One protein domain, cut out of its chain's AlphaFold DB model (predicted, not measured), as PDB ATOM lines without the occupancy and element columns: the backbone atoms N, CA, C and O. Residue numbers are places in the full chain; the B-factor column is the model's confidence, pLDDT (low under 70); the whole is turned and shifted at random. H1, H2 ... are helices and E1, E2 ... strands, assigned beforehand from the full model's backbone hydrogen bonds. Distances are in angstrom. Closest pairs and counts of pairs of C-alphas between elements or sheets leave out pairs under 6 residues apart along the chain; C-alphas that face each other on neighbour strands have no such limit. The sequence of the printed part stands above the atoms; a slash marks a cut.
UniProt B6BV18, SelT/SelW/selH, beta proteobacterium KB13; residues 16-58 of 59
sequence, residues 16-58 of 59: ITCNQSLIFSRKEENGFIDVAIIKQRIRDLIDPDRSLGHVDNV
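AT A GLANCE: This is residues 16 to 58 of the 59 residues of the protein "SelT/SelW/selH" of beta proteobacterium KB13 (UniProt B6BV18). A flat, small domain has one helix, H2, in its middle, with a two-stranded hairpin, E1 and E2, beside it and a short helix, H3, near the beginning of H2, on the side away from the hairpin. H1, a helix of 4 residues, follows directly on E2 and lies far from the middle, while after H2 the link of residues 47 to 52 folds back toward H3. The printed part has 43 residues, with two named strands and three named helices in the order E1, E2, H1, H2, H3; the sheet's order is E1 - E2, antiparallel, and the class is mixed, helices and strands. It is only just compact, close to loose, with a radius of gyration of the C-alphas of 10.8 A, and the C-alphas span 29 by 23 by 9 A.

HOW THE PARTS SIT: E1, residues 16 to 18, and E2, residues 21 to 25, form a hairpin of antiparallel neighbour strands, with 163 degrees between their directions. N 18 and O 21 are 2.9 A apart and N 23 and O 16 are 2.8 A apart, both within hydrogen-bond range. H1, residues 26 to 29, is apart from E1. The closest C-alphas of E2 and H2, residues 35 to 46, are those of Ile 23 and Arg 41, 6.5 A apart. Those of E1 and H2 are Cys 18 and Ile 42, 6.7 A apart. H1 and H2 are apart. H2 touches H3, residues 53 to 57, with its residues 36 to 40 alone; the closest C-alphas are those of Ala 36 and Val 55, 5.5 A apart. H3 is apart from E1, E2 and H1. In H2 every O i to N i+4 pair is within hydrogen-bond range; in H3 0 of 1 is, beside 2 of 2 O i to N i+3 pairs, and H1 is too short for an O i to N i+4 pair.

IN THESE COORDINATES: E1 begins with C-alpha 16 at (-33.543, -5.065, 3.838) and is 6.9 A long from first to last C-alpha. E2 measures 11.2 A and H1 5.3 A. H2, the longest helix, begins with C-alpha 35 at (-30.217, -0.530, 13.918) and is 16.6 A long. H3 is 7.8 A long and ends with C-alpha 57 at (-20.206, 7.520, 16.485).

THE WHOLE: The two C-alphas farthest apart are those of Lys 27 and Asp 49, at 29.6 A. The printed part, residues 16 to 58, has no cut. The links E1 to E2, E2 to H1 and H1 to H2 are tight, and the link H2 to H3 is short. The mean pLDDT of the printed part is 94.0, and no printed residue is under 70.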
ATOM      1  N   ILE A  16     -33.109  -6.458   3.775       96.56
ATOM      2  CA  ILE A  16     -33.543  -5.065   3.838       96.56
ATOM      3  C   ILE A  16     -33.086  -4.391   2.556       96.56
ATOM      4  O   ILE A  16     -31.893  -4.359   2.256       96.56
ATOM      5  N   THR A  17     -34.033  -3.823   1.814       97.06
ATOM      6  CA  THR A  17     -33.753  -3.035   0.611       97.06
ATOM      7  C   THR A  17     -34.181  -1.584   0.807       97.06
ATOM      8  O   THR A  17     -35.157  -1.292   1.498       97.06
ATOM      9  N   CYS A  18     -33.455  -0.659   0.185       96.94
ATOM     10  CA  CYS A  18     -33.827   0.748   0.079       96.94
ATOM     11  C   CYS A  18     -33.699   1.164  -1.381       96.94
ATOM     12  O   CYS A  18     -32.656   0.944  -1.986       96.94
ATOM     13  N   ASN A  19     -34.764   1.721  -1.961       93.81
ATOM     14  CA  ASN A  19     -34.800   2.120  -3.372       93.81
ATOM     15  C   ASN A  19     -34.270   1.030  -4.328       93.81
ATOM     16  O   ASN A  19     -33.506   1.319  -5.238       93.81
ATOM     17  N   GLN A  20     -34.680  -0.228  -4.106       92.94
ATOM     18  CA  GLN A  20     -34.256  -1.423  -4.862       92.94
ATOM     19  C   GLN A  20     -32.795  -1.863  -4.651       92.94
ATOM     20  O   GLN A  20     -32.401  -2.908  -5.163       92.94
ATOM     21  N   SER A  21     -32.005  -1.142  -3.855       96.56
ATOM     22  CA  SER A  21     -30.660  -1.555  -3.452       96.56
ATOM     23  C   SER A  21     -30.709  -2.406  -2.186       96.56
ATOM     24  O   SER A  21     -31.349  -2.026  -1.202       96.56
ATOM     25  N   LEU A  22     -30.029  -3.555  -2.197       96.44
ATOM     26  CA  LEU A  22     -29.851  -4.394  -1.013       96.44
ATOM     27  C   LEU A  22     -28.946  -3.671  -0.011       96.44
ATOM     28  O   LEU A  22     -27.813  -3.322  -0.329       96.44
ATOM     29  N   ILE A  23     -29.467  -3.433   1.190       96.31
ATOM     30  CA  ILE A  23     -28.752  -2.773   2.285       96.31
ATOM     31  C   ILE A  23     -28.233  -3.779   3.300       96.31
ATOM     32  O   ILE A  23     -27.195  -3.537   3.905       96.31
ATOM     33  N   PHE A  24     -28.948  -4.877   3.515       96.94
ATOM     34  CA  PHE A  24     -28.536  -5.942   4.418       96.94
ATOM     35  C   PHE A  24     -29.162  -7.259   3.971       96.94
ATOM     36  O   PHE A  24     -30.344  -7.277   3.618       96.94
ATOM     37  N   SER A  25     -28.399  -8.349   4.057       96.12
ATOM     38  CA  SER A  25     -28.935  -9.706   3.984       96.12
ATOM     39  C   SER A  25     -28.369 -10.564   5.102       96.12
ATOM     40  O   SER A  25     -27.156 -10.744   5.227       96.12
ATOM     41  N   ARG A  26     -29.262 -11.193   5.873       95.12
ATOM     42  CA  ARG A  26     -28.864 -12.147   6.917       95.12
ATOM     43  C   ARG A  26     -28.058 -13.318   6.359       95.12
ATOM     44  O   ARG A  26     -27.196 -13.846   7.058       95.12
ATOM     45  N   LYS A  27     -28.351 -13.735   5.125       94.00
ATOM     46  CA  LYS A  27     -27.665 -14.851   4.469       94.00
ATOM     47  C   LYS A  27     -26.224 -14.493   4.110       94.00
ATOM     48  O   LYS A  27     -25.346 -15.333   4.275       94.00
ATOM     49  N   GLU A  28     -25.994 -13.275   3.625       95.31
ATOM     50  CA  GLU A  28     -24.666 -12.814   3.201       95.31
ATOM     51  C   GLU A  28     -23.793 -12.415   4.390       95.31
ATOM     52  O   GLU A  28     -22.609 -12.739   4.432       95.31
ATOM     53  N   GLU A  29     -24.385 -11.761   5.390       94.19
ATOM     54  CA  GLU A  29     -23.651 -11.206   6.532       94.19
ATOM     55  C   GLU A  29     -23.600 -12.156   7.737       94.19
ATOM     56  O   GLU A  29     -22.993 -11.836   8.756       94.19
ATOM     57  N   ASN A  30     -24.216 -13.339   7.616       85.75
ATOM     58  CA  ASN A  30     -24.203 -14.426   8.595       85.75
ATOM     59  C   ASN A  30     -24.442 -13.960  10.047       85.75
ATOM     60  O   ASN A  30     -23.689 -14.295  10.964       85.75
ATOM     61  N   GLY A  31     -25.493 -13.165  10.267       86.50
ATOM     62  CA  GLY A  31     -25.736 -12.580  11.583       86.50
ATOM     63  C   GLY A  31     -26.916 -11.621  11.652       86.50
ATOM     64  O   GLY A  31     -27.793 -11.611  10.788       86.50
ATOM     65  N   PHE A  32     -26.937 -10.833  12.724       87.81
ATOM     66  CA  PHE A  32     -27.850  -9.710  12.908       87.81
ATOM     67  C   PHE A  32     -27.071  -8.407  12.797       87.81
ATOM     68  O   PHE A  32     -25.885  -8.351  13.113       87.81
ATOM     69  N   ILE A  33     -27.766  -7.363  12.376       92.00
ATOM     70  CA  ILE A  33     -27.217  -6.027  12.207       92.00
ATOM     71  C   ILE A  33     -27.833  -5.084  13.232       92.00
ATOM     72  O   ILE A  33     -29.029  -5.163  13.526       92.00
ATOM     73  N   ASP A  34     -27.014  -4.189  13.778       93.31
ATOM     74  CA  ASP A  34     -27.499  -3.141  14.667       93.31
ATOM     75  C   ASP A  34     -28.314  -2.103  13.877       93.31
ATOM     76  O   ASP A  34     -27.994  -1.742  12.738       93.31
ATOM     77  N   VAL A  35     -29.373  -1.581  14.497       93.00
ATOM     78  CA  VAL A  35     -30.217  -0.530  13.918       93.00
ATOM     79  C   VAL A  35     -29.426   0.737  13.573       93.00
ATOM     80  O   VAL A  35     -29.780   1.436  12.623       93.00
ATOM     81  N   ALA A  36     -28.359   1.045  14.316       94.94
ATOM     82  CA  ALA A  36     -27.456   2.152  14.025       94.94
ATOM     83  C   ALA A  36     -26.807   1.984  12.646       94.94
ATOM     84  O   ALA A  36     -26.858   2.910  11.837       94.94
ATOM     85  N   ILE A  37     -26.312   0.783  12.336       94.75
ATOM     86  CA  ILE A  37     -25.691   0.481  11.041       94.75
ATOM     87  C   ILE A  37     -26.730   0.526   9.917       94.75
ATOM     88  O   ILE A  37     -26.458   1.086   8.860       94.75
ATOM     89  N   ILE A  38     -27.954   0.027  10.137       95.56
ATOM     90  CA  ILE A  38     -29.034   0.149   9.139       95.56
ATOM     91  C   ILE A  38     -29.334   1.615   8.808       95.56
ATOM     92  O   ILE A  38     -29.466   1.963   7.635       95.56
ATOM     93  N   LYS A  39     -29.410   2.492   9.816       95.88
ATOM     94  CA  LYS A  39     -29.630   3.931   9.598       95.88
ATOM     95  C   LYS A  39     -28.477   4.576   8.829       95.88
ATOM     96  O   LYS A  39     -28.752   5.365   7.929       95.88
ATOM     97  N   GLN A  40     -27.230   4.229   9.158       96.31
ATOM     98  CA  GLN A  40     -26.047   4.694   8.426       96.31
ATOM     99  C   GLN A  40     -26.107   4.257   6.958       96.31
ATOM    100  O   GLN A  40     -26.087   5.108   6.080       96.31
ATOM    101  N   ARG A  41     -26.316   2.963   6.680       96.00
ATOM    102  CA  ARG A  41     -26.383   2.452   5.300       96.00
ATOM    103  C   ARG A  41     -27.524   3.070   4.487       96.00
ATOM    104  O   ARG A  41     -27.338   3.377   3.315       96.00
ATOM    105  N   ILE A  42     -28.702   3.270   5.092       96.81
ATOM    106  CA  ILE A  42     -29.818   3.964   4.426       96.81
ATOM    107  C   ILE A  42     -29.417   5.397   4.083       96.81
ATOM    108  O   ILE A  42     -29.620   5.815   2.947       96.81
ATOM    109  N   ARG A  43     -28.850   6.144   5.043       97.19
ATOM    110  CA  ARG A  43     -28.384   7.516   4.813       97.19
ATOM    111  C   ARG A  43     -27.377   7.560   3.676       97.19
ATOM    112  O   ARG A  43     -27.560   8.358   2.767       97.19
ATOM    113  N   ASP A  44     -26.349   6.721   3.725       96.12
ATOM    114  CA  ASP A  44     -25.261   6.736   2.745       96.12
ATOM    115  C   ASP A  44     -25.791   6.544   1.310       96.12
ATOM    116  O   ASP A  44     -25.196   7.045   0.360       96.12
ATOM    117  N   LEU A  45     -26.944   5.876   1.155       96.81
ATOM    118  CA  LEU A  45     -27.620   5.682  -0.127       96.81
ATOM    119  C   LEU A  45     -28.512   6.862  -0.563       96.81
ATOM    120  O   LEU A  45     -28.637   7.106  -1.762       96.81
ATOM    121  N   ILE A  46     -29.184   7.558   0.364       96.00
ATOM    122  CA  ILE A  46     -30.237   8.540   0.017       96.00
ATOM    123  C   ILE A  46     -29.876  10.001   0.297       96.00
ATOM    124  O   ILE A  46     -30.471  10.884  -0.315       96.00
ATOM    125  N   ASP A  47     -28.980  10.259   1.249       96.81
ATOM    126  CA  ASP A  47     -28.652  11.597   1.756       96.81
ATOM    127  C   ASP A  47     -27.313  11.568   2.531       96.81
ATOM    128  O   ASP A  47     -27.302  11.675   3.762       96.81
ATOM    129  N   PRO A  48     -26.176  11.344   1.843       96.19
ATOM    130  CA  PRO A  48     -24.893  11.018   2.475       96.19
ATOM    131  C   PRO A  48     -24.348  12.122   3.390       96.19
ATOM    132  O   PRO A  48     -23.621  11.830   4.337       96.19
ATOM    133  N   ASP A  49     -24.735  13.376   3.156       96.62
ATOM    134  CA  ASP A  49     -24.257  14.532   3.923       96.62
ATOM    135  C   ASP A  49     -25.052  14.769   5.222       96.62
ATOM    136  O   ASP A  49     -24.714  15.635   6.036       96.62
ATOM    137  N   ARG A  50     -26.124  14.005   5.455       97.12
ATOM    138  CA  ARG A  50     -26.978  14.171   6.631       97.12
ATOM    139  C   ARG A  50     -26.338  13.588   7.888       97.12
ATOM    140  O   ARG A  50     -26.123  12.386   7.995       97.12
ATOM    141  N   SER A  51     -26.161  14.402   8.927       96.12
ATOM    142  CA  SER A  51     -25.763  13.864  10.237       96.12
ATOM    143  C   SER A  51     -26.868  12.996  10.857       96.12
ATOM    144  O   SER A  51     -28.048  13.366  10.851       96.12
ATOM    145  N   LEU A  52     -26.480  11.854  11.439       95.94
ATOM    146  CA  LEU A  52     -27.354  10.982  12.237       95.94
ATOM    147  C   LEU A  52     -27.142  11.165  13.752       95.94
ATOM    148  O   LEU A  52     -27.679  10.401  14.561       95.94
ATOM    149  N   GLY A  53     -26.382  12.186  14.161       94.44
ATOM    150  CA  GLY A  53     -26.107  12.498  15.561       94.44
ATOM    151  C   GLY A  53     -25.335  11.376  16.254       94.44
ATOM    152  O   GLY A  53     -24.302  10.932  15.767       94.44
ATOM    153  N   HIS A  54     -25.838  10.882  17.390       91.50
ATOM    154  CA  HIS A  54     -25.178   9.819  18.166       91.50
ATOM    155  C   HIS A  54     -24.912   8.538  17.361       91.50
ATOM    156  O   HIS A  54     -23.990   7.799  17.690       91.50
ATOM    157  N   VAL A  55     -25.693   8.289  16.305       91.69
ATOM    158  CA  VAL A  55     -25.516   7.131  15.423       91.69
ATOM    159  C   VAL A  55     -24.217   7.220  14.618       91.69
ATOM    160  O   VAL A  55     -23.648   6.178  14.328       91.69
ATOM    161  N   ASP A  56     -23.692   8.412  14.317       89.19
ATOM    162  CA  ASP A  56     -22.440   8.574  13.548       89.19
ATOM    163  C   ASP A  56     -21.202   8.066  14.296       89.19
ATOM    164  O   ASP A  56     -20.173   7.785  13.691       89.19
ATOM    165  N   ASN A  57     -21.309   7.920  15.617       85.06
ATOM    166  CA  ASN A  57     -20.206   7.520  16.485       85.06
ATOM    167  C   ASN A  57     -20.292   6.054  16.938       85.06
ATOM    168  O   ASN A  57     -19.449   5.612  17.719       85.06
ATOM    169  N   VAL A  58     -21.307   5.310  16.486       76.19
ATOM    170  CA  VAL A  58     -21.445   3.880  16.787       76.19
ATOM    171  C   VAL A  58     -20.451   3.110  15.915       76.19
ATOM    172  O   VAL A  58     -20.478   3.245  14.691       76.19
TER     173      VAL A  58